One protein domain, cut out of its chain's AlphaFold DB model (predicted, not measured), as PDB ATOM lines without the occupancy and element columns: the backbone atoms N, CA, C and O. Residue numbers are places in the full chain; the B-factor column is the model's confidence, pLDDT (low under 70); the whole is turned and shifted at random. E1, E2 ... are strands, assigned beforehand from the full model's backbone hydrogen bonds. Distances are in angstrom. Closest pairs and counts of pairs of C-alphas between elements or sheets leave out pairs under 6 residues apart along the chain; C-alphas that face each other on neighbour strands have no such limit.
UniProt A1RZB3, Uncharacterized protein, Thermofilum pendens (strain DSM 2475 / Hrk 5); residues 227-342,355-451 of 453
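AT A GLANCE: This is residues 227 to 342 and 355 to 451 of the 453 residues of an uncharacterized protein of Thermofilum pendens (strain DSM 2475 / Hrk 5) (UniProt A1RZB3). This is an elongated sandwich of two twisted six-stranded sheets, E1 E2 E3 E4 E6 E9 and E7 E8 E5 E10 E13 E14, face to face with their strands running much the same line, 19 degrees apart. The sheets come near each other at both edges, E6 beside E8 and E1 beside E14, and at one end the hairpin E11 and E12 carries the line of E10 onward. The printed part has 213 residues with fourteen named strands, E1 to E14 along the chain, and no named helix, so the class is all strand. The first sheet is branched, with antiparallel pairs; the second runs E7 E8 E5 E10 E13 E14, all antiparallel. The whole is compact, with a radius of gyration of the C-alphas of 17.9 A, and spans 60 by 33 by 30 A.

IN THESE COORDINATES: Begin with the branched sheet at C-alpha 249, (122.950, 138.503, 109.045), where E3, residues 249 to 266, starts its 46.6 A run; it bends by 72 degrees at residue 263. Beside it find E1, residues 231 to 236, from C-alpha 231 at (87.685, 140.574, 101.208), and E2, residues 240 to 243. E4, residues 272 to 285, is 38.9 A long, E9, residues 395 to 406, is 35.0 A, and E6 holds residues 320 to 326. In the other large sheet, E7, residues 356 to 368, is 38.4 A long and E8, residues 373 to 385, is 37.1 A. E5 holds residues 305 to 310, E10 residues 410 to 417 and E13 residues 436 to 442. E14, residues 447 to 451, ends at C-alpha 451, (101.941, 127.348, 110.573). E11, residues 419 to 424, and E12, residues 427 to 432, make the small sheet.

HOW THE PARTS SIT: Look first along E3: E1 and E2 lie on one side of it and E4 on the other side. N 235 and O 257 of E1 and E3 are 2.9 A apart, and N 242 and O 251 of E2 and E3 are 2.9 A apart, within hydrogen-bond range. E2, E3 and E4 form a meander, each strand the antiparallel neighbour of the one before; N 256 and O 280 are 2.8 A apart. E9 is the antiparallel neighbour of E4, with N 276 and O 402 at 2.8 A, within hydrogen-bond range, and E6, an edge strand, is the antiparallel neighbour of E9, with N 322 and O 403 at 2.8 A. In the other large sheet, E7 and E14 are the edge strands. The hairpin E7 and E8 has N 362 and O 380 at 2.8 A; E8 and E5 have N 307 and O 381 at 2.8 A; E5 and E10 have N 308 and O 415 at 2.7 A. E10 and E13 have N 438 and O 414 at 2.9 A, and the hairpin E13 and E14 has N 450 and O 439 at 2.8 A. The three sheets form a stack of sheets, face to face in turn: the branched sheet faces the other large sheet over 150 pairs of C-alphas within 10 A, and the small sheet over 37. At one edge the closest C-alphas of E6 and E8 are those of Leu 324 and Gly 379, 5.0 A apart; at another, those of E1 and E14 are Gly 233 and Leu 447, 5.0 A apart. E10 runs on into E11 at 6 degrees, and N 422 and O 429 of the hairpin E11 and E12 are 2.9 A apart. E4 and E7, for instance, are apart.

THE WHOLE: The two C-alphas farthest apart, those of Arg 268 and Ser 425, are 61.1 A from each other. Residues 343 to 354 are not printed, and C-alphas 342 and 355 stand 17.8 A apart across the cut. The link E4 to E5, 19 residues, is long. Residues 335 to 336 pair antiparallel with residues 356 to 357 of E7. The mean pLDDT of the printed part is 73.7; 64 residues are under 70, among them 262 to 270, 325 to 342 and 422 to 428.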
ATOM      1  N   VAL A 227      91.240 143.436  94.953       45.72
ATOM      2  CA  VAL A 227      90.334 142.374  95.375       45.72
ATOM      3  C   VAL A 227      88.959 142.866  94.935       45.72
ATOM      4  O   VAL A 227      88.307 143.649  95.618       45.72
ATOM      5  N   LEU A 228      88.589 142.528  93.702       48.12
ATOM      6  CA  LEU A 228      87.475 143.149  92.998       48.12
ATOM      7  C   LEU A 228      86.127 142.667  93.576       48.12
ATOM      8  O   LEU A 228      85.084 143.158  93.161       48.12
ATOM      9  N   GLY A 229      86.125 141.743  94.546       54.78
ATOM     10  CA  GLY A 229      84.935 141.247  95.248       54.78
ATOM     11  C   GLY A 229      85.057 141.265  96.780       54.78
ATOM     12  O   GLY A 229      85.328 142.303  97.377       54.78
ATOM     13  N   THR A 230      84.774 140.136  97.437       65.75
ATOM     14  CA  THR A 230      84.667 140.048  98.907       65.75
ATOM     15  C   THR A 230      86.033 139.832  99.549       65.75
ATOM     16  O   THR A 230      86.685 138.830  99.285       65.75
ATOM     17  N   TYR A 231      86.456 140.732 100.430       70.12
ATOM     18  CA  TYR A 231      87.685 140.574 101.208       70.12
ATOM     19  C   TYR A 231      87.530 139.500 102.301       70.12
ATOM     20  O   TYR A 231      86.551 139.526 103.046       70.12
ATOM     21  N   ILE A 232      88.497 138.582 102.397       73.50
ATOM     22  CA  ILE A 232      88.488 137.435 103.320       73.50
ATOM     23  C   ILE A 232      89.432 137.646 104.505       73.50
ATOM     24  O   ILE A 232      89.075 137.342 105.641       73.50
ATOM     25  N   GLY A 233      90.638 138.163 104.273       66.19
ATOM     26  CA  GLY A 233      91.583 138.379 105.365       66.19
ATOM     27  C   GLY A 233      92.965 138.832 104.925       66.19
ATOM     28  O   GLY A 233      93.262 138.919 103.734       66.19
ATOM     29  N   HIS A 234      93.797 139.131 105.920       82.38
ATOM     30  CA  HIS A 234      95.168 139.595 105.753       82.38
ATOM     31  C   HIS A 234      96.120 138.806 106.643       82.38
ATOM     32  O   HIS A 234      95.765 138.415 107.756       82.38
ATOM     33  N   TYR A 235      97.344 138.627 106.164       81.69
ATOM     34  CA  TYR A 235      98.452 138.063 106.918       81.69
ATOM     35  C   TYR A 235      99.716 138.891 106.678       81.69
ATOM     36  O   TYR A 235      99.965 139.327 105.560       81.69
ATOM     37  N   THR A 236     100.525 139.085 107.717       80.81
ATOM     38  CA  THR A 236     101.885 139.628 107.604       80.81
ATOM     39  C   THR A 236     102.829 138.689 108.341       80.81
ATOM     40  O   THR A 236     102.542 138.285 109.471       80.81
ATOM     41  N   SER A 237     103.936 138.320 107.700       78.06
ATOM     42  CA  SER A 237     104.954 137.467 108.305       78.06
ATOM     43  C   SER A 237     105.831 138.234 109.296       78.06
ATOM     44  O   SER A 237     105.859 139.463 109.336       78.06
ATOM     45  N   VAL A 238     106.613 137.495 110.084       80.75
ATOM     46  CA  VAL A 238     107.797 138.064 110.747       80.75
ATOM     47  C   VAL A 238     108.875 138.397 109.703       80.75
ATOM     48  O   VAL A 238     108.809 137.887 108.581       80.75
ATOM     49  N   CYS A 239     109.882 139.206 110.064       79.56
ATOM     50  CA  CYS A 239     111.075 139.330 109.219       79.56
ATOM     51  C   CYS A 239     111.956 138.087 109.393       79.56
ATOM     52  O   CYS A 239     112.288 137.709 110.517       79.56
ATOM     53  N   TYR A 240     112.337 137.475 108.282       84.06
ATOM     54  CA  TYR A 240     113.273 136.367 108.202       84.06
ATOM     55  C   TYR A 240     114.662 136.892 107.850       84.06
ATOM     56  O   TYR A 240     114.815 137.678 106.915       84.06
ATOM     57  N   ASP A 241     115.676 136.441 108.579       86.12
ATOM     58  CA  ASP A 241     117.057 136.860 108.359       86.12
ATOM     59  C   ASP A 241     117.581 136.386 106.999       86.12
ATOM     60  O   ASP A 241     117.401 135.228 106.618       86.12
ATOM     61  N   VAL A 242     118.269 137.278 106.284       81.88
ATOM     62  CA  VAL A 242     119.056 136.942 105.092       81.88
ATOM     63  C   VAL A 242     120.488 136.704 105.554       81.88
ATOM     64  O   VAL A 242     121.169 137.632 105.995       81.88
ATOM     65  N   VAL A 243     120.934 135.451 105.484       81.88
ATOM     66  CA  VAL A 243     122.190 135.002 106.092       81.88
ATOM     67  C   VAL A 243     123.255 134.801 105.017       81.88
ATOM     68  O   VAL A 243     123.042 134.094 104.030       81.88
ATOM     69  N   GLY A 244     124.392 135.470 105.191       76.31
ATOM     70  CA  GLY A 244     125.594 135.340 104.373       76.31
ATOM     71  C   GLY A 244     126.617 134.371 104.977       76.31
ATOM     72  O   GLY A 244     126.334 133.676 105.955       76.31
ATOM     73  N   PRO A 245     127.840 134.306 104.424       69.50
ATOM     74  CA  PRO A 245     128.877 133.410 104.925       69.50
ATOM     75  C   PRO A 245     129.223 133.676 106.395       69.50
ATOM     76  O   PRO A 245     129.255 134.827 106.840       69.50
ATOM     77  N   GLY A 246     129.518 132.602 107.131       71.31
ATOM     78  CA  GLY A 246     129.849 132.677 108.558       71.31
ATOM     79  C   GLY A 246     128.673 133.091 109.444       71.31
ATOM     80  O   GLY A 246     128.900 133.737 110.461       71.31
ATOM     81  N   ASP A 247     127.441 132.776 109.027       75.00
ATOM     82  CA  ASP A 247     126.186 133.091 109.727       75.00
ATOM     83  C   ASP A 247     125.971 134.590 109.988       75.00
ATOM     84  O   ASP A 247     125.267 135.005 110.910       75.00
ATOM     85  N   SER A 248     126.583 135.433 109.153       72.94
ATOM     86  CA  SER A 248     126.406 136.877 109.228       72.94
ATOM     87  C   SER A 248     125.028 137.265 108.694       72.94
ATOM     88  O   SER A 248     124.680 136.954 107.556       72.94
ATOM     89  N   ILE A 249     124.233 137.966 109.501       78.69
ATOM     90  CA  ILE A 249     122.950 138.503 109.045       78.69
ATOM     91  C   ILE A 249     123.231 139.772 108.240       78.69
ATOM     92  O   ILE A 249     123.778 140.747 108.761       78.69
ATOM     93  N   VAL A 250     122.868 139.751 106.960       71.06
ATOM     94  CA  VAL A 250     123.151 140.825 105.994       71.06
ATOM     95  C   VAL A 250     121.886 141.506 105.483       71.06
ATOM     96  O   VAL A 250     121.944 142.323 104.568       71.06
ATOM     97  N   GLY A 251     120.736 141.170 106.053       76.88
ATOM     98  CA  GLY A 251     119.452 141.721 105.662       76.88
ATOM     99  C   GLY A 251     118.295 140.990 106.320       76.88
ATOM    100  O   GLY A 251     118.498 140.062 107.105       76.88
ATOM    101  N   CYS A 252     117.077 141.389 105.973       82.31
ATOM    102  CA  CYS A 252     115.881 140.646 106.338       82.31
ATOM    103  C   CYS A 252     114.806 140.742 105.246       82.31
ATOM    104  O   CYS A 252     114.792 141.696 104.462       82.31
ATOM    105  N   THR A 253     113.930 139.744 105.185       85.38
ATOM    106  CA  THR A 253     112.808 139.668 104.245       85.38
ATOM    107  C   THR A 253     111.506 139.348 104.958       85.38
ATOM    108  O   THR A 253     111.490 138.581 105.916       85.38
ATOM    109  N   ASP A 254     110.409 139.932 104.502       81.69
ATOM    110  CA  ASP A 254     109.063 139.684 105.001       81.69
ATOM    111  C   ASP A 254     108.068 139.619 103.841       81.69
ATOM    112  O   ASP A 254     108.400 139.895 102.684       81.69
ATOM    113  N   PHE A 255     106.833 139.224 104.133       83.00
ATOM    114  CA  PHE A 255     105.748 139.363 103.178       83.00
ATOM    115  C   PHE A 255     104.410 139.655 103.850       83.00
ATOM    116  O   PHE A 255     104.145 139.260 104.988       83.00
ATOM    117  N   GLY A 256     103.545 140.321 103.095       79.69
ATOM    118  CA  GLY A 256     102.150 140.545 103.427       79.69
ATOM    119  C   GLY A 256     101.246 139.976 102.350       79.69
ATOM    120  O   GLY A 256     101.555 140.044 101.163       79.69
ATOM    121  N   LEU A 257     100.109 139.451 102.780       81.31
ATOM    122  CA  LEU A 257      99.127 138.765 101.960       81.31
ATOM    123  C   LEU A 257      97.743 139.358 102.213       81.31
ATOM    124  O   LEU A 257      97.351 139.494 103.369       81.31
ATOM    125  N   ASP A 258      96.996 139.657 101.159       77.88
ATOM    126  CA  ASP A 258      95.560 139.921 101.200       77.88
ATOM    127  C   ASP A 258      94.846 138.819 100.404       77.88
ATOM    128  O   ASP A 258      95.261 138.460  99.304       77.88
ATOM    129  N   VAL A 259      93.774 138.252 100.962       80.12
ATOM    130  CA  VAL A 259      92.970 137.218 100.296       80.12
ATOM    131  C   VAL A 259      91.534 137.686 100.152       80.12
ATOM    132  O   VAL A 259      90.968 138.310 101.053       80.12
ATOM    133  N   GLY A 260      90.931 137.368  99.012       76.19
ATOM    134  CA  GLY A 260      89.572 137.741  98.671       76.19
ATOM    135  C   GLY A 260      88.906 136.798  97.675       76.19
ATOM    136  O   GLY A 260      89.514 135.864  97.161       76.19
ATOM    137  N   LEU A 261      87.644 137.080  97.374       72.19
ATOM    138  CA  LEU A 261      86.864 136.454  96.313       72.19
ATOM    139  C   LEU A 261      86.719 137.435  95.137       72.19
ATOM    140  O   LEU A 261      86.451 138.616  95.352       72.19
ATOM    141  N   GLY A 262      86.889 136.970  93.897       60.97
ATOM    142  CA  GLY A 262      86.790 137.794  92.680       60.97
ATOM    143  C   GLY A 262      85.346 138.089  92.235       60.97
ATOM    144  O   GLY A 262      84.416 137.418  92.653       60.97
ATOM    145  N   ILE A 263      85.107 139.074  91.358       50.88
ATOM    146  CA  ILE A 263      83.744 139.384  90.855       50.88
ATOM    147  C   ILE A 263      83.148 138.188  90.098       50.88
ATOM    148  O   ILE A 263      83.827 137.567  89.283       50.88
ATOM    149  N   GLY A 264      81.855 137.911  90.315       55.38
ATOM    150  CA  GLY A 264      81.151 136.802  89.658       55.38
ATOM    151  C   GLY A 264      81.494 135.446  90.276       55.38
ATOM    152  O   GLY A 264      81.625 134.461  89.560       55.38
ATOM    153  N   THR A 265      81.662 135.433  91.602       54.03
ATOM    154  CA  THR A 265      82.367 134.425  92.405       54.03
ATOM    155  C   THR A 265      82.015 132.970  92.163       54.03
ATOM    156  O   THR A 265      82.869 132.154  92.457       54.03
ATOM    157  N   ARG A 266      80.830 132.617  91.658       49.47
ATOM    158  CA  ARG A 266      80.454 131.217  91.422       49.47
ATOM    159  C   ARG A 266      80.603 130.876  89.943       49.47
ATOM    160  O   ARG A 266      79.867 131.399  89.104       49.47
ATOM    161  N   SER A 267      81.544 129.989  89.625       51.56
ATOM    162  CA  SER A 267      81.621 129.397  88.287       51.56
ATOM    163  C   SER A 267      80.427 128.449  88.063       51.56
ATOM    164  O   SER A 267      79.701 128.100  88.997       51.56
ATOM    165  N   ARG A 268      80.207 127.983  86.824       50.31
ATOM    166  CA  ARG A 268      79.183 126.956  86.529       50.31
ATOM    167  C   ARG A 268      79.434 125.615  87.247       50.31
ATOM    168  O   ARG A 268      78.555 124.761  87.220       50.31
ATOM    169  N   SER A 269      80.604 125.448  87.864       52.94
ATOM    170  CA  SER A 269      81.117 124.227  88.494       52.94
ATOM    171  C   SER A 269      80.937 124.187  90.022       52.94
ATOM    172  O   SER A 269      81.540 123.333  90.663       52.94
ATOM    173  N   ASP A 270      80.189 125.124  90.619       68.88
ATOM    174  CA  ASP A 270      80.076 125.329  92.081       68.88
ATOM    175  C   ASP A 270      81.371 125.748  92.808       68.88
ATOM    176  O   ASP A 270      81.391 125.855  94.032       68.88
ATOM    177  N   THR A 271      82.425 126.084  92.063       73.50
ATOM    178  CA  THR A 271      83.701 126.612  92.568       73.50
ATOM    179  C   THR A 271      83.688 128.133  92.717       73.50
ATOM    180  O   THR A 271      82.975 128.847  92.000       73.50
ATOM    181  N   TYR A 272      84.512 128.622  93.645       75.62
ATOM    182  CA  TYR A 272      84.775 130.034  93.875       75.62
ATOM    183  C   TYR A 272      86.024 130.511  93.134       75.62
ATOM    184  O   TYR A 272      87.034 129.807  93.094       75.62
ATOM    185  N   ARG A 273      85.980 131.738  92.602       81.25
ATOM    186  CA  ARG A 273      87.190 132.453  92.169       81.25
ATOM    187  C   ARG A 273      87.809 133.172  93.363       81.25
ATOM    188  O   ARG A 273      87.238 134.154  93.840       81.25
ATOM    189  N   TRP A 274      88.968 132.712  93.814       83.00
ATOM    190  CA  TRP A 274      89.739 133.354  94.878       83.00
ATOM    191  C   TRP A 274      90.846 134.217  94.286       83.00
ATOM    192  O   TRP A 274      91.401 133.907  93.234       83.00
ATOM    193  N   VAL A 275      91.173 135.296  94.981       83.94
ATOM    194  CA  VAL A 275      92.281 136.191  94.664       83.94
ATOM    195  C   VAL A 275      93.188 136.227  95.883       83.94
ATOM    196  O   VAL A 275      92.736 136.542  96.982       83.94
ATOM    197  N   VAL A 276      94.453 135.888  95.683       85.88
ATOM    198  CA  VAL A 276      95.500 135.935  96.700       85.88
ATOM    199  C   VAL A 276      96.537 136.941  96.222       85.88
ATOM    200  O   VAL A 276      97.300 136.684  95.294       85.88
ATOM    201  N   GLU A 277      96.543 138.109  96.844       81.69
ATOM    202  CA  GLU A 277      97.486 139.183  96.570       81.69
ATOM    203  C   GLU A 277      98.621 139.120  97.592       81.69
ATOM    204  O   GLU A 277      98.429 139.363  98.783       81.69
ATOM    205  N   VAL A 278      99.835 138.832  97.130       81.38
ATOM    206  CA  VAL A 278     101.051 139.082  97.905       81.38
ATOM    207  C   VAL A 278     101.300 140.579  97.839       81.38
ATOM    208  O   VAL A 278     102.011 141.094  96.977       81.38
ATOM    209  N   LYS A 279     100.643 141.285  98.758       70.69
ATOM    210  CA  LYS A 279     100.639 142.741  98.894       70.69
ATOM    211  C   LYS A 279     102.045 143.325  98.953       70.69
ATOM    212  O   LYS A 279     102.283 144.432  98.481       70.69
ATOM    213  N   HIS A 280     102.960 142.604  99.589       71.50
ATOM    214  CA  HIS A 280     104.383 142.869  99.476       71.50
ATOM    215  C   HIS A 280     105.189 141.609  99.773       71.50
ATOM    216  O   HIS A 280     104.801 140.796 100.600       71.50
ATOM    217  N   HIS A 281     106.344 141.519  99.141       82.50
ATOM    218  CA  HIS A 281     107.511 140.745  99.505       82.50
ATOM    219  C   HIS A 281     108.613 141.787  99.693       82.50
ATOM    220  O   HIS A 281     109.021 142.454  98.736       82.50
ATOM    221  N   GLY A 282     108.978 142.023 100.950       79.62
ATOM    222  CA  GLY A 282     109.975 143.004 101.333       79.62
ATOM    223  C   GLY A 282     111.366 142.392 101.352       79.62
ATOM    224  O   GLY A 282     111.560 141.258 101.786       79.62
ATOM    225  N   GLU A 283     112.354 143.161 100.911       77.94
ATOM    226  CA  GLU A 283     113.762 142.798 101.015       77.94
ATOM    227  C   GLU A 283     114.567 144.004 101.488       77.94
ATOM    228  O   GLU A 283     114.688 145.021 100.802       77.94
ATOM    229  N   LYS A 284     115.126 143.894 102.692       75.25
ATOM    230  CA  LYS A 284     116.031 144.884 103.263       75.25
ATOM    231  C   LYS A 284     117.441 144.329 103.252       75.25
ATOM    232  O   LYS A 284     117.705 143.357 103.952       75.25
ATOM    233  N   THR A 285     118.354 144.989 102.555       66.38
ATOM    234  CA  THR A 285     119.773 144.622 102.576       66.38
ATOM    235  C   THR A 285     120.577 145.548 103.487       66.38
ATOM    236  O   THR A 285     120.228 146.715 103.689       66.38
ATOM    237  N   TRP A 286     121.649 145.010 104.072       65.81
ATOM    238  CA  TRP A 286     122.628 145.706 104.907       65.81
ATOM    239  C   TRP A 286     124.032 145.565 104.299       65.81
ATOM    240  O   TRP A 286     124.293 144.689 103.474       65.81
ATOM    241  N   SER A 287     124.968 146.413 104.732       60.31
ATOM    242  CA  SER A 287     126.417 146.201 104.547       60.31
ATOM    243  C   SER A 287     126.884 145.989 103.093       60.31
ATOM    244  O   SER A 287     127.814 145.228 102.839       60.31
ATOM    245  N   GLY A 288     126.248 146.663 102.134       59.62
ATOM    246  CA  GLY A 288     126.614 146.652 100.707       59.62
ATOM    247  C   GLY A 288     125.922 145.579  99.856       59.62
ATOM    248  O   GLY A 288     126.108 145.559  98.638       59.62
ATOM    249  N   PHE A 289     125.111 144.702 100.455       70.56
ATOM    250  CA  PHE A 289     124.353 143.701  99.702       70.56
ATOM    251  C   PHE A 289     123.264 144.355  98.829       70.56
ATOM    252  O   PHE A 289     122.630 145.331  99.229       70.56
ATOM    253  N   SER A 290     123.057 143.797  97.637       70.69
ATOM    254  CA  SER A 290     122.016 144.162  96.663       70.69
ATOM    255  C   SER A 290     121.108 142.957  96.417       70.69
ATOM    256  O   SER A 290     121.622 141.832  96.440       70.69
ATOM    257  N   PRO A 291     119.820 143.164  96.082       78.38
ATOM    258  CA  PRO A 291     118.990 142.111  95.509       78.38
ATOM    259  C   PRO A 291     119.603 141.555  94.222       78.38
ATOM    260  O   PRO A 291     120.414 142.252  93.595       78.38
ATOM    261  N   PRO A 292     119.201 140.348  93.782       78.56
ATOM    262  CA  PRO A 292     119.822 139.624  92.679       78.56
ATOM    263  C   PRO A 292     119.700 140.387  91.373       78.56
ATOM    264  O   PRO A 292     118.693 141.042  91.122       78.56
ATOM    265  N   VAL A 293     120.710 140.281  90.513       73.62
ATOM    266  CA  VAL A 293     120.710 140.983  89.230       73.62
ATOM    267  C   VAL A 293     120.528 140.022  88.079       73.62
ATOM    268  O   VAL A 293     121.182 138.979  87.997       73.62
ATOM    269  N   LYS A 294     119.649 140.410  87.159       69.12
ATOM    270  CA  LYS A 294     119.501 139.754  85.866       69.12
ATOM    271  C   LYS A 294     120.350 140.489  84.845       69.12
ATOM    272  O   LYS A 294     120.157 141.685  84.613       69.12
ATOM    273  N   MET A 295     121.268 139.774  84.201       62.97
ATOM    274  CA  MET A 295     121.928 140.309  83.014       62.97
ATOM    275  C   MET A 295     120.876 140.477  81.917       62.97
ATOM    276  O   MET A 295     120.107 139.549  81.660       62.97
ATOM    277  N   LEU A 296     120.834 141.667  81.304       54.81
ATOM    278  CA  LEU A 296     119.879 142.061  80.260       54.81
ATOM    279  C   LEU A 296     119.537 140.892  79.315       54.81
ATOM    280  O   LEU A 296     120.341 140.508  78.471       54.81
ATOM    281  N   GLY A 297     118.330 140.342  79.483       51.69
ATOM    282  CA  GLY A 297     117.705 139.384  78.567       51.69
ATOM    283  C   GLY A 297     118.242 137.950  78.553       51.69
ATOM    284  O   GLY A 297     117.827 137.208  77.670       51.69
ATOM    285  N   LEU A 298     119.141 137.542  79.460       62.91
ATOM    286  CA  LEU A 298     119.793 136.224  79.348       62.91
ATOM    287  C   LEU A 298     119.689 135.353  80.604       62.91
ATOM    288  O   LEU A 298     119.029 134.321  80.559       62.91
ATOM    289  N   LEU A 299     120.355 135.716  81.703       67.88
ATOM    290  CA  LEU A 299     120.494 134.842  82.874       67.88
ATOM    291  C   LEU A 299     120.547 135.642  84.176       67.88
ATOM    292  O   LEU A 299     121.099 136.748  84.241       67.88
ATOM    293  N   TRP A 300     120.010 135.038  85.230       70.69
ATOM    294  CA  TRP A 300     120.238 135.466  86.601       70.69
ATOM    295  C   TRP A 300     121.702 135.227  86.982       70.69
ATOM    296  O   TRP A 300     122.212 134.117  86.833       70.69
ATOM    297  N   VAL A 301     122.389 136.270  87.457       64.94
ATOM    298  CA  VAL A 301     123.787 136.167  87.929       64.94
ATOM    299  C   VAL A 301     123.856 135.379  89.241       64.94
ATOM    300  O   VAL A 301     124.798 134.632  89.496       64.94
ATOM    301  N   VAL A 302     122.829 135.564  90.065       72.25
ATOM    302  CA  VAL A 302     122.584 134.924  91.356       72.25
ATOM    303  C   VAL A 302     121.134 134.485  91.356       72.25
ATOM    304  O   VAL A 302     120.312 135.136  90.716       72.25
ATOM    305  N   GLU A 303     120.817 133.406  92.065       83.94
ATOM    306  CA  GLU A 303     119.434 132.960  92.200       83.94
ATOM    307  C   GLU A 303     118.521 134.132  92.620       83.94
ATOM    308  O   GLU A 303     118.829 134.824  93.595       83.94
ATOM    309  N   PRO A 304     117.429 134.400  91.887       86.81
ATOM    310  CA  PRO A 304     116.567 135.542  92.158       86.81
ATOM    311  C   PRO A 304     115.809 135.399  93.472       86.81
ATOM    312  O   PRO A 304     115.596 134.287  93.964       86.81
ATOM    313  N   SER A 305     115.348 136.531  93.997       89.62
ATOM    314  CA  SER A 305     114.325 136.540  95.036       89.62
ATOM    315  C   SER A 305     113.036 135.996  94.420       89.62
ATOM    316  O   SER A 305     112.760 136.209  93.236       89.62
ATOM    317  N   SER A 306     112.261 135.229  95.177       92.31
ATOM    318  CA  SER A 306     111.094 134.542  94.643       92.31
ATOM    319  C   SER A 306     109.924 134.494  95.609       92.31
ATOM    320  O   SER A 306     110.074 134.547  96.829       92.31
ATOM    321  N   VAL A 307     108.741 134.407  95.015       92.12
ATOM    322  CA  VAL A 307     107.478 134.106  95.668       92.12
ATOM    323  C   VAL A 307     106.857 132.946  94.910       92.12
ATOM    324  O   VAL A 307     106.715 132.993  93.690       92.12
ATOM    325  N   VAL A 308     106.499 131.901  95.633       93.56
ATOM    326  CA  VAL A 308     105.810 130.727  95.120       93.56
ATOM    327  C   VAL A 308     104.452 130.674  95.784       93.56
ATOM    328  O   VAL A 308     104.362 130.740  97.005       93.56
ATOM    329  N   VAL A 309     103.410 130.542  94.980       93.56
ATOM    330  CA  VAL A 309     102.041 130.369  95.443       93.56
ATOM    331  C   VAL A 309     101.536 129.033  94.905       93.56
ATOM    332  O   VAL A 309     101.464 128.854  93.691       93.56
ATOM    333  N   ASP A 310     101.236 128.084  95.789       91.69
ATOM    334  CA  ASP A 310     100.838 126.711  95.439       91.69
ATOM    335  C   ASP A 310      99.390 126.453  95.873       91.69
ATOM    336  O   ASP A 310      99.037 126.675  97.028       91.69
ATOM    337  N   SER A 311      98.539 125.984  94.961       88.88
ATOM    338  CA  SER A 311      97.138 125.632  95.226       88.88
ATOM    339  C   SER A 311      96.952 124.258  95.848       88.88
ATOM    340  O   SER A 311      95.817 123.824  96.029       88.88
ATOM    341  N   LEU A 312      98.040 123.539  96.131       87.12
ATOM    342  CA  LEU A 312      98.028 122.214  96.741       87.12
ATOM    343  C   LEU A 312      97.130 121.224  95.990       87.12
ATOM    344  O   LEU A 312      96.563 120.308  96.585       87.12
ATOM    345  N   THR A 313      97.014 121.379  94.667       80.06
ATOM    346  CA  THR A 313      96.096 120.595  93.824       80.06
ATOM    347  C   THR A 313      96.330 119.090  93.933       80.06
ATOM    348  O   THR A 313      95.393 118.303  93.838       80.06
ATOM    349  N   GLY A 314      97.578 118.667  94.157       74.88
ATOM    350  CA  GLY A 314      97.904 117.252  94.349       74.88
ATOM    351  C   GLY A 314      97.281 116.635  95.608       74.88
ATOM    352  O   GLY A 314      97.093 115.423  95.655       74.88
ATOM    353  N   VAL A 315      96.951 117.455  96.611       79.69
ATOM    354  CA  VAL A 315      96.293 117.042  97.863       79.69
ATOM    355  C   VAL A 315      94.794 117.353  97.816       79.69
ATOM    356  O   VAL A 315      93.979 116.531  98.228       79.69
ATOM    357  N   PHE A 316      94.436 118.517  97.276       81.94
ATOM    358  CA  PHE A 316      93.073 119.028  97.169       81.94
ATOM    359  C   PHE A 316      92.717 119.207  95.685       81.94
ATOM    360  O   PHE A 316      92.980 120.259  95.096       81.94
ATOM    361  N   PRO A 317      92.176 118.160  95.036       76.94
ATOM    362  CA  PRO A 317      92.059 118.111  93.580       76.94
ATOM    363  C   PRO A 317      91.089 119.145  93.004       76.94
ATOM    364  O   PRO A 317      91.170 119.451  91.818       76.94
ATOM    365  N   ASP A 318      90.185 119.687  93.809       80.31
ATOM    366  CA  ASP A 318      89.196 120.700  93.442       80.31
ATOM    367  C   ASP A 318      89.772 122.121  93.324       80.31
ATOM    368  O   ASP A 318      89.064 123.042  92.921       80.31
ATOM    369  N   GLN A 319      91.066 122.299  93.597       89.62
ATOM    370  CA  GLN A 319      91.742 123.591  93.544       89.62
ATOM    371  C   GLN A 319      92.673 123.685  92.340       89.62
ATOM    372  O   GLN A 319      93.399 122.740  92.026       89.62
ATOM    373  N   ARG A 320      92.706 124.836  91.678       85.00
ATOM    374  CA  ARG A 320      93.693 125.149  90.640       85.00
ATOM    375  C   ARG A 320      94.045 126.625  90.638       85.00
ATOM    376  O   ARG A 320      93.241 127.462  91.037       85.00
ATOM    377  N   LEU A 321      95.229 126.925  90.132       87.19
ATOM    378  CA  LEU A 321      95.721 128.274  89.903       87.19
ATOM    379  C   LEU A 321      95.435 128.683  88.449       87.19
ATOM    380  O   LEU A 321      95.460 127.849  87.545       87.19
ATOM    381  N   SER A 322      95.155 129.962  88.213       76.25
ATOM    382  CA  SER A 322      94.978 130.522  86.862       76.25
ATOM    383  C   SER A 322      96.244 131.214  86.360       76.25
ATOM    384  O   SER A 322      96.531 131.189  85.167       76.25
ATOM    385  N   GLY A 323      97.014 131.805  87.273       71.12
ATOM    386  CA  GLY A 323      98.241 132.541  86.985       71.12
ATOM    387  C   GLY A 323      98.812 133.175  88.254       71.12
ATOM    388  O   GLY A 323      98.118 133.240  89.271       71.12
ATOM    389  N   LEU A 324     100.064 133.628  88.186       77.19
ATOM    390  CA  LEU A 324     100.695 134.507  89.173       77.19
ATOM    391  C   LEU A 324     101.414 135.623  88.413       77.19
ATOM    392  O   LEU A 324     102.352 135.354  87.667       77.19
ATOM    393  N   GLU A 325     100.982 136.862  88.613       69.75
ATOM    394  CA  GLU A 325     101.485 138.035  87.888       69.75
ATOM    395  C   GLU A 325     101.953 139.123  88.865       69.75
ATOM    396  O   GLU A 325     101.467 139.181  89.997       69.75
ATOM    397  N   PRO A 326     102.888 140.012  88.484       66.62
ATOM    398  CA  PRO A 326     103.179 141.203  89.279       66.62
ATOM    399  C   PRO A 326     101.938 142.104  89.385       66.62
ATOM    400  O   PRO A 326     101.203 142.285  88.417       66.62
ATOM    401  N   ALA A 327     101.726 142.733  90.543       56.97
ATOM    402  CA  ALA A 327     100.531 143.552  90.792       56.97
ATOM    403  C   ALA A 327     100.482 144.862  89.968       56.97
ATOM    404  O   ALA A 327      99.441 145.505  89.878       56.97
ATOM    405  N   SER A 328     101.593 145.272  89.342       47.12
ATOM    406  CA  SER A 328     101.655 146.434  88.448       47.12
ATOM    407  C   SER A 328     101.637 146.017  86.977       47.12
ATOM    408  O   SER A 328     102.424 145.162  86.570       47.12
ATOM    409  N   ARG A 329     100.841 146.705  86.149       38.88
ATOM    410  CA  ARG A 329     100.849 146.536  84.688       38.88
ATOM    411  C   ARG A 329     102.149 147.084  84.088       38.88
ATOM    412  O   ARG A 329     102.235 148.265  83.760       38.88
ATOM    413  N   SER A 330     103.154 146.234  83.915       35.88
ATOM    414  CA  SER A 330     104.281 146.504  83.018       35.88
ATOM    415  C   SER A 330     104.274 145.517  81.861       35.88
ATOM    416  O   SER A 330     103.911 144.360  82.042       35.88
ATOM    417  N   VAL A 331     104.736 145.956  80.694       34.62
ATOM    418  CA  VAL A 331     105.092 145.054  79.590       34.62
ATOM    419  C   VAL A 331     106.201 144.108  80.067       34.62
ATOM    420  O   VAL A 331     107.047 144.521  80.864       34.62
ATOM    421  N   ASP A 332     106.168 142.857  79.607       37.41
ATOM    422  CA  ASP A 332     107.068 141.773  80.010       37.41
ATOM    423  C   ASP A 332     108.506 142.218  80.316       37.41
ATOM    424  O   ASP A 332     109.208 142.817  79.494       37.41
ATOM    425  N   GLY A 333     108.959 141.859  81.520       47.12
ATOM    426  CA  GLY A 333     110.369 141.818  81.889       47.12
ATOM    427  C   GLY A 333     110.942 143.032  82.622       47.12
ATOM    428  O   GLY A 333     112.051 142.900  83.140       47.12
ATOM    429  N   GLN A 334     110.255 144.181  82.719       45.50
ATOM    430  CA  GLN A 334     110.752 145.335  83.495       45.50
ATOM    431  C   GLN A 334     109.632 146.152  84.159       45.50
ATOM    432  O   GLN A 334     108.801 146.738  83.471       45.50
ATOM    433  N   VAL A 335     109.669 146.283  85.491       46.31
ATOM    434  CA  VAL A 335     108.813 147.205  86.268       46.31
ATOM    435  C   VAL A 335     109.671 148.371  86.763       46.31
ATOM    436  O   VAL A 335     110.798 148.181  87.224       46.31
ATOM    437  N   SER A 336     109.148 149.597  86.688       38.97
ATOM    438  CA  SER A 336     109.759 150.748  87.365       38.97
ATOM    439  C   SER A 336     109.165 150.873  88.767       38.97
ATOM    440  O   SER A 336     107.998 151.231  88.901       38.97
ATOM    441  N   VAL A 337     109.953 150.572  89.803       41.69
ATOM    442  CA  VAL A 337     109.556 150.739  91.211       41.69
ATOM    443  C   VAL A 337     110.343 151.911  91.803       41.69
ATOM    444  O   VAL A 337     111.561 151.978  91.656       41.69
ATOM    445  N   PHE A 338     109.655 152.857  92.447       37.50
ATOM    446  CA  PHE A 338     110.276 153.997  93.130       37.50
ATOM    447  C   PHE A 338     110.504 153.667  94.613       37.50
ATOM    448  O   PHE A 338     109.582 153.247  95.308       37.50
ATOM    449  N   LEU A 339     111.731 153.878  95.098       36.66
ATOM    450  CA  LEU A 339     112.173 153.592  96.469       36.66
ATOM    451  C   LEU A 339     112.369 154.905  97.244       36.66
ATOM    452  O   LEU A 339     112.968 155.842  96.713       36.66
ATOM    453  N   ALA A 340     111.908 154.980  98.498       33.97
ATOM    454  CA  ALA A 340     112.144 156.122  99.389       33.97
ATOM    455  C   ALA A 340     112.796 155.691 100.718       33.97
ATOM    456  O   ALA A 340     112.391 154.715 101.347       33.97
ATOM    457  N   ILE A 341     113.827 156.445 101.111       33.78
ATOM    458  CA  ILE A 341     114.793 156.218 102.206       33.78
ATOM    459  C   ILE A 341     114.222 156.723 103.565       33.78
ATOM    460  O   ILE A 341     113.365 157.610 103.555       33.78
ATOM    461  N   PRO A 342     114.657 156.207 104.743       30.30
ATOM    462  CA  PRO A 342     114.142 156.606 106.067       30.30
ATOM    463  C   PRO A 342     114.310 158.109 106.403       30.30
ATOM    464  O   PRO A 342     115.144 158.792 105.806       30.30
ATOM    465  N   GLN A 355     116.514 152.478  89.098       53.41
ATOM    466  CA  GLN A 355     116.714 151.055  89.371       53.41
ATOM    467  C   GLN A 355     115.547 150.294  88.734       53.41
ATOM    468  O   GLN A 355     114.436 150.279  89.259       53.41
ATOM    469  N   ARG A 356     115.758 149.741  87.534       62.91
ATOM    470  CA  ARG A 356     114.726 148.934  86.877       62.91
ATOM    471  C   ARG A 356     114.679 147.577  87.571       62.91
ATOM    472  O   ARG A 356     115.700 146.899  87.690       62.91
ATOM    473  N   VAL A 357     113.495 147.191  88.027       69.56
ATOM    474  CA  VAL A 357     113.239 145.850  88.546       69.56
ATOM    475  C   VAL A 357     112.975 144.937  87.361       69.56
ATOM    476  O   VAL A 357     112.235 145.290  86.445       69.56
ATOM    477  N   THR A 358     113.579 143.760  87.374       73.12
ATOM    478  CA  THR A 358     113.347 142.705  86.389       73.12
ATOM    479  C   THR A 358     112.677 141.530  87.069       73.12
ATOM    480  O   THR A 358     112.958 141.232  88.230       73.12
ATOM    481  N   TRP A 359     111.802 140.847  86.344       78.62
ATOM    482  CA  TRP A 359     111.063 139.716  86.885       78.62
ATOM    483  C   TRP A 359     110.805 138.645  85.823       78.62
ATOM    484  O   TRP A 359     110.993 138.885  84.629       78.62
ATOM    485  N   GLU A 360     110.427 137.458  86.287       80.12
ATOM    486  CA  GLU A 360     109.952 136.320  85.498       80.12
ATOM    487  C   GLU A 360     108.817 135.635  86.260       80.12
ATOM    488  O   GLU A 360     108.830 135.607  87.493       80.12
ATOM    489  N   SER A 361     107.849 135.074  85.542       81.56
ATOM    490  CA  SER A 361     106.784 134.258  86.121       81.56
ATOM    491  C   SER A 361     106.675 132.934  85.379       81.56
ATOM    492  O   SER A 361     106.612 132.935  84.153       81.56
ATOM    493  N   ASP A 362     106.591 131.836  86.120       82.75
ATOM    494  CA  ASP A 362     106.382 130.493  85.586       82.75
ATOM    495  C   ASP A 362     105.178 129.825  86.258       82.75
ATOM    496  O   ASP A 362     104.768 130.197  87.363       82.75
ATOM    497  N   LEU A 363     104.641 128.799  85.594       84.44
ATOM    498  CA  LEU A 363     103.586 127.937  86.117       84.44
ATOM    499  C   LEU A 363     104.027 126.474  86.082       84.44
ATOM    500  O   LEU A 363     104.422 125.979  85.025       84.44
ATOM    501  N   ASP A 364     103.870 125.773  87.206       86.44
ATOM    502  CA  ASP A 364     103.899 124.310  87.223       86.44
ATOM    503  C   ASP A 364     102.477 123.743  87.160       86.44
ATOM    504  O   ASP A 364     101.495 124.358  87.597       86.44
ATOM    505  N   TYR A 365     102.386 122.515  86.651       84.19
ATOM    506  CA  TYR A 365     101.132 121.806  86.432       84.19
ATOM    507  C   TYR A 365     101.074 120.516  87.254       84.19
ATOM    508  O   TYR A 365     102.038 119.754  87.313       84.19
ATOM    509  N   CYS A 366      99.908 120.246  87.835       81.19
ATOM    510  CA  CYS A 366      99.616 119.049  88.615       81.19
ATOM    511  C   CYS A 366      98.404 118.327  88.025       81.19
ATOM    512  O   CYS A 366      97.505 118.951  87.463       81.19
ATOM    513  N   SER A 367      98.347 117.006  88.182       80.44
ATOM    514  CA  SER A 367      97.148 116.242  87.830       80.44
ATOM    515  C   SER A 367      96.018 116.529  88.824       80.44
ATOM    516  O   SER A 367      96.242 116.483  90.032       80.44
ATOM    517  N   SER A 368      94.809 116.780  88.321       78.06
ATOM    518  CA  SER A 368      93.582 116.904  89.107       78.06
ATOM    519  C   SER A 368      92.522 115.932  88.593       78.06
ATOM    520  O   SER A 368      92.141 115.954  87.419       78.06
ATOM    521  N   SER A 369      91.993 115.105  89.495       75.12
ATOM    522  CA  SER A 369      90.844 114.241  89.213       75.12
ATOM    523  C   SER A 369      89.532 115.021  89.087       75.12
ATOM    524  O   SER A 369      88.642 114.576  88.369       75.12
ATOM    525  N   PHE A 370      89.416 116.184  89.737       78.56
ATOM    526  CA  PHE A 370      88.222 117.033  89.687       78.56
ATOM    527  C   PHE A 370      88.083 117.734  88.331       78.56
ATOM    528  O   PHE A 370      87.009 117.735  87.735       78.56
ATOM    529  N   TYR A 371      89.187 118.274  87.805       77.75
ATOM    530  CA  TYR A 371      89.220 118.948  86.502       77.75
ATOM    531  C   TYR A 371      89.517 117.998  85.329       77.75
ATOM    532  O   TYR A 371      89.547 118.433  84.178       77.75
ATOM    533  N   GLY A 372      89.724 116.705  85.603       73.38
ATOM    534  CA  GLY A 372      89.886 115.666  84.584       73.38
ATOM    535  C   GLY A 372      91.202 115.729  83.801       73.38
ATOM    536  O   GLY A 372      91.237 115.293  82.651       73.38
ATOM    537  N   GLY A 373      92.278 116.271  84.383       78.69
ATOM    538  CA  GLY A 373      93.563 116.411  83.694       78.69
ATOM    539  C   GLY A 373      94.591 117.268  84.432       78.69
ATOM    540  O   GLY A 373      94.432 117.587  85.608       78.69
ATOM    541  N   ALA A 374      95.667 117.629  83.729       80.25
ATOM    542  CA  ALA A 374      96.685 118.531  84.256       80.25
ATOM    543  C   ALA A 374      96.157 119.973  84.313       80.25
ATOM    544  O   ALA A 374      95.668 120.501  83.315       80.25
ATOM    545  N   VAL A 375      96.281 120.611  85.473       81.88
ATOM    546  CA  VAL A 375      95.909 122.010  85.717       81.88
ATOM    547  C   VAL A 375      97.079 122.746  86.354       81.88
ATOM    548  O   VAL A 375      97.910 122.123  87.017       81.88
ATOM    549  N   ALA A 376      97.168 124.059  86.148       83.50
ATOM    550  CA  ALA A 376      98.177 124.860  86.829       83.50
ATOM    551  C   ALA A 376      97.938 124.779  88.344       83.50
ATOM    552  O   ALA A 376      96.810 124.944  88.813       83.50
ATOM    553  N   CYS A 377      98.993 124.469  89.092       83.00
ATOM    554  CA  CYS A 377      98.918 124.267  90.538       83.00
ATOM    555  C   CYS A 377      99.903 125.127  91.319       83.00
ATOM    556  O   CYS A 377      99.722 125.326  92.512       83.00
ATOM    557  N   LYS A 378     100.937 125.663  90.670       91.19
ATOM    558  CA  LYS A 378     101.931 126.491  91.341       91.19
ATOM    559  C   LYS A 378     102.333 127.644  90.448       91.19
ATOM    560  O   LYS A 378     102.790 127.424  89.332       91.19
ATOM    561  N   GLY A 379     102.161 128.856  90.952       89.69
ATOM    562  CA  GLY A 379     102.707 130.070  90.366       89.69
ATOM    563  C   GLY A 379     104.041 130.399  91.006       89.69
ATOM    564  O   GLY A 379     104.152 130.420  92.230       89.69
ATOM    565  N   ILE A 380     105.053 130.661  90.187       90.12
ATOM    566  CA  ILE A 380     106.378 131.064  90.649       90.12
ATOM    567  C   ILE A 380     106.677 132.433  90.069       90.12
ATOM    568  O   ILE A 380     106.732 132.588  88.857       90.12
ATOM    569  N   TRP A 381     106.919 133.411  90.927       88.69
ATOM    570  CA  TRP A 381     107.343 134.743  90.538       88.69
ATOM    571  C   TRP A 381     108.749 135.000  91.059       88.69
ATOM    572  O   TRP A 381     109.014 134.861  92.251       88.69
ATOM    573  N   ARG A 382     109.664 135.352  90.161       87.94
ATOM    574  CA  ARG A 382     111.066 135.654  90.454       87.94
ATOM    575  C   ARG A 382     111.333 137.111  90.143       87.94
ATOM    576  O   ARG A 382     110.892 137.596  89.105       87.94
ATOM    577  N   TRP A 383     112.075 137.798  90.997       83.94
ATOM    578  CA  TRP A 383     112.388 139.207  90.812       83.94
ATOM    579  C   TRP A 383     113.799 139.559  91.295       83.94
ATOM    580  O   TRP A 383     114.443 138.822  92.044       83.94
ATOM    581  N   GLY A 384     114.280 140.700  90.813       81.62
ATOM    582  CA  GLY A 384     115.561 141.293  91.169       81.62
ATOM    583  C   GLY A 384     115.772 142.603  90.411       81.62
ATOM    584  O   GLY A 384     114.818 143.214  89.930       81.62
ATOM    585  N   LEU A 385     117.012 143.047  90.255       76.69
ATOM    586  CA  LEU A 385     117.357 144.306  89.594       76.69
ATOM    587  C   LEU A 385     117.968 144.073  88.209       76.69
ATOM    588  O   LEU A 385     118.567 143.038  87.927       76.69
ATOM    589  N   THR A 386     117.875 145.061  87.322       70.12
ATOM    590  CA  THR A 386     118.609 145.044  86.041       70.12
ATOM    591  C   THR A 386     120.082 145.440  86.187       70.12
ATOM    592  O   THR A 386     120.818 145.431  85.203       70.12
ATOM    593  N   GLY A 387     120.514 145.857  87.379       68.94
ATOM    594  CA  GLY A 387     121.881 146.287  87.658       68.94
ATOM    595  C   GLY A 387     122.164 146.336  89.155       68.94
ATOM    596  O   GLY A 387     121.246 146.531  89.949       68.94
ATOM    597  N   TYR A 388     123.430 146.123  89.525       70.69
ATOM    598  CA  TYR A 388     123.870 146.134  90.921       70.69
ATOM    599  C   TYR A 388     123.771 147.552  91.466       70.69
ATOM    600  O   TYR A 388     124.326 148.470  90.862       70.69
ATOM    601  N   ASP A 389     123.091 147.733  92.595       64.50
ATOM    602  CA  ASP A 389     122.985 149.052  93.213       64.50
ATOM    603  C   ASP A 389     124.081 149.330  94.249       64.50
ATOM    604  O   ASP A 389     124.411 150.490  94.488       64.50
ATOM    605  N   GLY A 390     124.630 148.277  94.867       60.66
ATOM    606  CA  GLY A 390     125.679 148.326  95.888       60.66
ATOM    607  C   GLY A 390     125.371 149.202  97.100       60.66
ATOM    608  O   GLY A 390     126.278 149.512  97.870       60.66
ATOM    609  N   SER A 391     124.117 149.629  97.265       59.00
ATOM    610  CA  SER A 391     123.763 150.681  98.218       59.00
ATOM    611  C   SER A 391     123.801 150.178  99.656       59.00
ATOM    612  O   SER A 391     124.117 150.937 100.568       59.00
ATOM    613  N   GLY A 392     123.496 148.891  99.873       52.75
ATOM    614  CA  GLY A 392     123.590 148.255 101.183       52.75
ATOM    615  C   GLY A 392     122.666 148.823 102.257       52.75
ATOM    616  O   GLY A 392     122.852 148.505 103.429       52.75
ATOM    617  N   SER A 393     121.735 149.704 101.891       51.56
ATOM    618  CA  SER A 393     120.822 150.384 102.813       51.56
ATOM    619  C   SER A 393     119.436 150.625 102.213       51.56
ATOM    620  O   SER A 393     118.656 151.407 102.761       51.56
ATOM    621  N   THR A 394     119.137 149.998 101.075       59.97
ATOM    622  CA  THR A 394     117.880 150.183 100.344       59.97
ATOM    623  C   THR A 394     116.904 149.064 100.689       59.97
ATOM    624  O   THR A 394     117.296 147.927 100.942       59.97
ATOM    625  N   PHE A 395     115.622 149.412 100.762       65.81
ATOM    626  CA  PHE A 395     114.547 148.484 101.082       65.81
ATOM    627  C   PHE A 395     113.622 148.327  99.886       65.81
ATOM    628  O   PHE A 395     112.991 149.302  99.496       65.81
ATOM    629  N   TYR A 396     113.528 147.118  99.348       70.94
ATOM    630  CA  TYR A 396     112.738 146.777  98.174       70.94
ATOM    631  C   TYR A 396     111.391 146.192  98.577       70.94
ATOM    632  O   TYR A 396     111.305 145.417  99.523       70.94
ATOM    633  N   LEU A 397     110.340 146.568  97.851       69.56
ATOM    634  CA  LEU A 397     108.977 146.089  98.060       69.56
ATOM    635  C   LEU A 397     108.387 145.669  96.728       69.56
ATOM    636  O   LEU A 397     108.305 146.471  95.798       69.56
ATOM    637  N   MET A 398     107.956 144.419  96.669       73.44
ATOM    638  CA  MET A 398     107.543 143.768  95.439       73.44
ATOM    639  C   MET A 398     106.189 143.095  95.649       73.44
ATOM    640  O   MET A 398     106.012 142.411  96.644       73.44
ATOM    641  N   ALA A 399     105.223 143.292  94.752       75.19
ATOM    642  CA  ALA A 399     103.870 142.750  94.905       75.19
ATOM    643  C   ALA A 399     103.463 141.860  93.725       75.19
ATOM    644  O   ALA A 399     103.824 142.139  92.578       75.19
ATOM    645  N   SER A 400     102.677 140.821  94.005       75.44
ATOM    646  CA  SER A 400     102.147 139.892  93.002       75.44
ATOM    647  C   SER A 400     100.731 139.428  93.342       75.44
ATOM    648  O   SER A 400     100.285 139.528  94.483       75.44
ATOM    649  N   VAL A 401     100.010 138.925  92.342       79.81
ATOM    650  CA  VAL A 401      98.637 138.431  92.469       79.81
ATOM    651  C   VAL A 401      98.505 137.070  91.826       79.81
ATOM    652  O   VAL A 401      98.866 136.890  90.664       79.81
ATOM    653  N   ALA A 402      97.946 136.134  92.584       84.69
ATOM    654  CA  ALA A 402      97.502 134.842  92.103       84.69
ATOM    655  C   ALA A 402      95.978 134.750  92.127       84.69
ATOM    656  O   ALA A 402      95.319 135.160  93.085       84.69
ATOM    657  N   GLU A 403      95.421 134.141  91.090       85.00
ATOM    658  CA  GLU A 403      94.004 133.803  91.037       85.00
ATOM    659  C   GLU A 403      93.811 132.294  91.084       85.00
ATOM    660  O   GLU A 403      94.511 131.547  90.400       85.00
ATOM    661  N   PHE A 404      92.818 131.853  91.847       87.69
ATOM    662  CA  PHE A 404      92.498 130.446  92.026       87.69
ATOM    663  C   PHE A 404      91.045 130.170  91.686       87.69
ATOM    664  O   PHE A 404      90.170 131.021  91.842       87.69
ATOM    665  N   GLU A 405      90.793 128.927  91.310       87.00
ATOM    666  CA  GLU A 405      89.467 128.334  91.292       87.00
ATOM    667  C   GLU A 405      89.450 127.147  92.259       87.00
ATOM    668  O   GLU A 405      90.250 126.224  92.107       87.00
ATOM    669  N   ALA A 406      88.580 127.192  93.269       86.25
ATOM    670  CA  ALA A 406      88.499 126.182  94.327       86.25
ATOM    671  C   ALA A 406      87.133 126.192  95.026       86.25
ATOM    672  O   ALA A 406      86.451 127.219  95.020       86.25
ATOM    673  N   LEU A 407      86.735 125.090  95.668       84.44
ATOM    674  CA  LEU A 407      85.605 125.104  96.607       84.44
ATOM    675  C   LEU A 407      85.983 125.838  97.913       84.44
ATOM    676  O   LEU A 407      87.121 126.261  98.105       84.44
ATOM    677  N   ASP A 408      85.006 126.036  98.801       82.44
ATOM    678  CA  ASP A 408      85.251 126.518 100.168       82.44
ATOM    679  C   ASP A 408      85.524 125.315 101.095       82.44
ATOM    680  O   ASP A 408      84.654 124.439 101.192       82.44
ATOM    681  N   PRO A 409      86.673 125.246 101.799       86.56
ATOM    682  CA  PRO A 409      87.752 126.243 101.872       86.56
ATOM    683  C   PRO A 409      88.874 126.050 100.838       86.56
ATOM    684  O   PRO A 409      89.214 124.921 100.487       86.56
ATOM    685  N   LEU A 410      89.525 127.158 100.466       89.69
ATOM    686  CA  LEU A 410      90.788 127.172  99.730       89.69
ATOM    687  C   LEU A 410      91.961 126.854 100.679       89.69
ATOM    688  O   LEU A 410      92.178 127.560 101.666       89.69
ATOM    689  N   TYR A 411      92.761 125.844 100.355       91.12
ATOM    690  CA  TYR A 411      94.069 125.574 100.954       91.12
ATOM    691  C   TYR A 411      95.175 125.933  99.971       91.12
ATOM    692  O   TYR A 411      95.166 125.471  98.830       91.12
ATOM    693  N   PHE A 412      96.143 126.721 100.417       94.44
ATOM    694  CA  PHE A 412      97.250 127.139  99.570       94.44
ATOM    695  C   PHE A 412      98.497 127.417 100.400       94.44
ATOM    696  O   PHE A 412      98.411 127.741 101.584       94.44
ATOM    697  N   ASP A 413      99.645 127.347  99.743       93.50
ATOM    698  CA  ASP A 413     100.927 127.674 100.340       93.50
ATOM    699  C   ASP A 413     101.501 128.937  99.716       93.50
ATOM    700  O   ASP A 413     101.393 129.156  98.508       93.50
ATOM    701  N   VAL A 414     102.171 129.738 100.544       93.25
ATOM    702  CA  VAL A 414     103.046 130.813 100.075       93.25
ATOM    703  C   VAL A 414     104.459 130.518 100.548       93.25
ATOM    704  O   VAL A 414     104.712 130.428 101.750       93.25
ATOM    705  N   ALA A 415     105.379 130.374  99.600       91.94
ATOM    706  CA  ALA A 415     106.802 130.245  99.856       91.94
ATOM    707  C   ALA A 415     107.524 131.507  99.383       91.94
ATOM    708  O   ALA A 415     107.431 131.860  98.210       91.94
ATOM    709  N   ILE A 416     108.269 132.171 100.260       91.56
ATOM    710  CA  ILE A 416     109.112 133.312  99.887       91.56
ATOM    711  C   ILE A 416     110.591 132.981 100.040       91.56
ATOM    712  O   ILE A 416     110.984 132.155 100.868       91.56
ATOM    713  N   LYS A 417     111.418 133.639  99.237       93.12
ATOM    714  CA  LYS A 417     112.873 133.596  99.339       93.12
ATOM    715  C   LYS A 417     113.440 134.940  98.915       93.12
ATOM    716  O   LYS A 417     113.167 135.387  97.805       93.12
ATOM    717  N   ALA A 418     114.289 135.525  99.746       89.88
ATOM    718  CA  ALA A 418     115.110 136.663  99.367       89.88
ATOM    719  C   ALA A 418     116.575 136.242  99.284       89.88
ATOM    720  O   ALA A 418     117.078 135.518 100.151       89.88
ATOM    721  N   ASN A 419     117.258 136.709  98.243       86.00
ATOM    722  CA  ASN A 419     118.687 136.489  98.072       86.00
ATOM    723  C   ASN A 419     119.392 137.829  97.941       86.00
ATOM    724  O   ASN A 419     118.975 138.681  97.176       86.00
ATOM    725  N   GLY A 420     120.508 137.983  98.639       79.12
ATOM    726  CA  GLY A 420     121.376 139.140  98.497       79.12
ATOM    727  C   GLY A 420     122.702 138.732  97.880       79.12
ATOM    728  O   GLY A 420     123.172 137.606  98.066       79.12
ATOM    729  N   TYR A 421     123.367 139.665  97.209       76.00
ATOM    730  CA  TYR A 421     124.767 139.479  96.854       76.00
ATOM    731  C   TYR A 421     125.601 140.749  97.015       76.00
ATOM    732  O   TYR A 421     125.104 141.873  96.957       76.00
ATOM    733  N   PHE A 422     126.900 140.546  97.208       69.56
ATOM    734  CA  PHE A 422     127.899 141.592  97.376       69.56
ATOM    735  C   PHE A 422     129.134 141.276  96.530       69.56
ATOM    736  O   PHE A 422     129.603 140.136  96.515       69.56
ATOM    737  N   TYR A 423     129.673 142.280  95.835       64.12
ATOM    738  CA  TYR A 423     130.941 142.155  95.116       64.12
ATOM    739  C   TYR A 423     132.073 142.787  95.922       64.12
ATOM    740  O   TYR A 423     132.088 143.994  96.145       64.12
ATOM    741  N   SER A 424     133.067 141.977  96.290       57.00
ATOM    742  CA  SER A 424     134.303 142.449  96.916       57.00
ATOM    743  C   SER A 424     135.509 141.914  96.165       57.00
ATOM    744  O   SER A 424     135.670 140.704  96.030       57.00
ATOM    745  N   SER A 425     136.372 142.806  95.673       52.59
ATOM    746  CA  SER A 425     137.643 142.440  95.025       52.59
ATOM    747  C   SER A 425     137.499 141.410  93.886       52.59
ATOM    748  O   SER A 425     138.345 140.538  93.716       52.59
ATOM    749  N   GLY A 426     136.402 141.483  93.122       48.50
ATOM    750  CA  GLY A 426     136.097 140.552  92.025       48.50
ATOM    751  C   GLY A 426     135.492 139.209  92.454       48.50
ATOM    752  O   GLY A 426     135.145 138.402  91.595       48.50
ATOM    753  N   VAL A 427     135.318 138.973  93.757       60.44
ATOM    754  CA  VAL A 427     134.644 137.794  94.311       60.44
ATOM    755  C   VAL A 427     133.195 138.147  94.633       60.44
ATOM    756  O   VAL A 427     132.914 139.158  95.281       60.44
ATOM    757  N   MET A 428     132.273 137.306  94.172       67.62
ATOM    758  CA  MET A 428     130.852 137.409  94.488       67.62
ATOM    759  C   MET A 428     130.552 136.640  95.776       67.62
ATOM    760  O   MET A 428     130.842 135.448  95.872       67.62
ATOM    761  N   VAL A 429     129.944 137.317  96.745       71.31
ATOM    762  CA  VAL A 429     129.447 136.728  97.991       71.31
ATOM    763  C   VAL A 429     127.925 136.696  97.944       71.31
ATOM    764  O   VAL A 429     127.309 137.702  97.605       71.31
ATOM    765  N   GLN A 430     127.326 135.554  98.281       80.44
ATOM    766  CA  GLN A 430     125.874 135.354  98.279       80.44
ATOM    767  C   GLN A 430     125.341 135.200  99.702       80.44
ATOM    768  O   GLN A 430     126.020 134.658 100.575       80.44
ATOM    769  N   ALA A 431     124.113 135.656  99.905       81.00
ATOM    770  CA  ALA A 431     123.344 135.473 101.122       81.00
ATOM    771  C   ALA A 431     121.906 135.089 100.772       81.00
ATOM    772  O   ALA A 431     121.405 135.450  99.707       81.00
ATOM    773  N   SER A 432     121.241 134.358 101.660       88.00
ATOM    774  CA  SER A 432     119.877 133.888 101.421       88.00
ATOM    775  C   SER A 432     119.086 133.807 102.714       88.00
ATOM    776  O   SER A 432     119.632 133.470 103.764       88.00
ATOM    777  N   SER A 433     117.782 134.054 102.632       83.94
ATOM    778  CA  SER A 433     116.846 133.689 103.700       83.94
ATOM    779  C   SER A 433     116.574 132.181 103.769       83.94
ATOM    780  O   SER A 433     115.970 131.690 104.727       83.94
ATOM    781  N   GLY A 434     116.951 131.434 102.725       88.50
ATOM    782  CA  GLY A 434     116.327 130.151 102.422       88.50
ATOM    783  C   GLY A 434     114.854 130.325 102.028       88.50
ATOM    784  O   GLY A 434     114.325 131.437 102.008       88.50
ATOM    785  N   VAL A 435     114.190 129.218 101.700       89.50
ATOM    786  CA  VAL A 435     112.745 129.230 101.432       89.50
ATOM    787  C   VAL A 435     111.998 129.241 102.761       89.50
ATOM    788  O   VAL A 435     112.274 128.410 103.626       89.50
ATOM    789  N   LYS A 436     111.062 130.177 102.918       90.69
ATOM    790  CA  LYS A 436     110.142 130.253 104.056       90.69
ATOM    791  C   LYS A 436     108.743 129.963 103.564       90.69
ATOM    792  O   LYS A 436     108.235 130.696 102.724       90.69
ATOM    793  N   LEU A 437     108.162 128.881 104.062       88.44
ATOM    794  CA  LEU A 437     106.870 128.367 103.634       88.44
ATOM    795  C   LEU A 437     105.833 128.637 104.715       88.44
ATOM    796  O   LEU A 437     106.076 128.332 105.879       88.44
ATOM    797  N   VAL A 438     104.677 129.169 104.337       85.56
ATOM    798  CA  VAL A 438     103.525 129.310 105.231       85.56
ATOM    799  C   VAL A 438     102.313 128.671 104.569       85.56
ATOM    800  O   VAL A 438     101.993 128.981 103.420       85.56
ATOM    801  N   HIS A 439     101.644 127.792 105.314       89.62
ATOM    802  CA  HIS A 439     100.429 127.110 104.882       89.62
ATOM    803  C   HIS A 439      99.198 127.925 105.269       89.62
ATOM    804  O   HIS A 439      99.085 128.389 106.410       89.62
ATOM    805  N   PHE A 440      98.241 128.058 104.360       91.25
ATOM    806  CA  PHE A 440      97.028 128.835 104.573       91.25
ATOM    807  C   PHE A 440      95.766 128.022 104.319       91.25
ATOM    808  O   PHE A 440      95.697 127.164 103.441       91.25
ATOM    809  N   ARG A 441      94.733 128.363 105.089       91.44
ATOM    810  CA  ARG A 441      93.344 127.983 104.847       91.44
ATOM    811  C   ARG A 441      92.505 129.251 104.771       91.44
ATOM    812  O   ARG A 441      92.378 129.959 105.769       91.44
ATOM    813  N   ALA A 442      91.922 129.516 103.613       85.25
ATOM    814  CA  ALA A 442      90.954 130.575 103.399       85.25
ATOM    815  C   ALA A 442      89.557 129.967 103.247       85.25
ATOM    816  O   ALA A 442      89.309 129.168 102.354       85.25
ATOM    817  N   SER A 443      88.643 130.341 104.136       86.50
ATOM    818  CA  SER A 443      87.213 130.116 103.943       86.50
ATOM    819  C   SER A 443      86.551 131.363 103.378       86.50
ATOM    820  O   SER A 443      87.163 132.426 103.308       86.50
ATOM    821  N   THR A 444      85.267 131.280 103.038       78.25
ATOM    822  CA  THR A 444      84.484 132.444 102.581       78.25
ATOM    823  C   THR A 444      84.324 133.553 103.636       78.25
ATOM    824  O   THR A 444      83.745 134.597 103.341       78.25
ATOM    825  N   SER A 445      84.852 133.363 104.852       72.06
ATOM    826  CA  SER A 445      84.762 134.325 105.960       72.06
ATOM    827  C   SER A 445      86.067 134.571 106.722       72.06
ATOM    828  O   SER A 445      86.155 135.545 107.468       72.06
ATOM    829  N   THR A 446      87.070 133.701 106.588       76.50
ATOM    830  CA  THR A 446      88.289 133.755 107.406       76.50
ATOM    831  C   THR A 446      89.518 133.334 106.616       76.50
ATOM    832  O   THR A 446      89.447 132.431 105.789       76.50
ATOM    833  N   LEU A 447      90.660 133.945 106.925       83.62
ATOM    834  CA  LEU A 447      91.983 133.479 106.517       83.62
ATOM    835  C   LEU A 447      92.755 133.042 107.764       83.62
ATOM    836  O   LEU A 447      92.923 133.831 108.694       83.62
ATOM    837  N   THR A 448      93.265 131.815 107.756       86.19
ATOM    838  CA  THR A 448      94.065 131.261 108.851       86.19
ATOM    839  C   THR A 448      95.402 130.769 108.317       86.19
ATOM    840  O   THR A 448      95.441 129.910 107.438       86.19
ATOM    841  N   ALA A 449      96.500 131.268 108.885       82.69
ATOM    842  CA  ALA A 449      97.813 130.652 108.727       82.69
ATOM    843  C   ALA A 449      97.891 129.412 109.631       82.69
ATOM    844  O   ALA A 449      97.690 129.507 110.842       82.69
ATOM    845  N   LEU A 450      98.161 128.246 109.050       73.81
ATOM    846  CA  LEU A 450      98.193 126.956 109.748       73.81
ATOM    847  C   LEU A 450      99.570 126.633 110.359       73.81
ATOM    848  O   LEU A 450      99.736 125.590 110.988       73.81
ATOM    849  N   GLY A 451     100.538 127.542 110.210       58.00
ATOM    850  CA  GLY A 451     101.941 127.348 110.573       58.00
ATOM    851  C   GLY A 451     102.820 127.118 109.344       58.00
ATOM    852  O   GLY A 451     102.326 126.829 108.257       58.00
TER     853      GLY A 451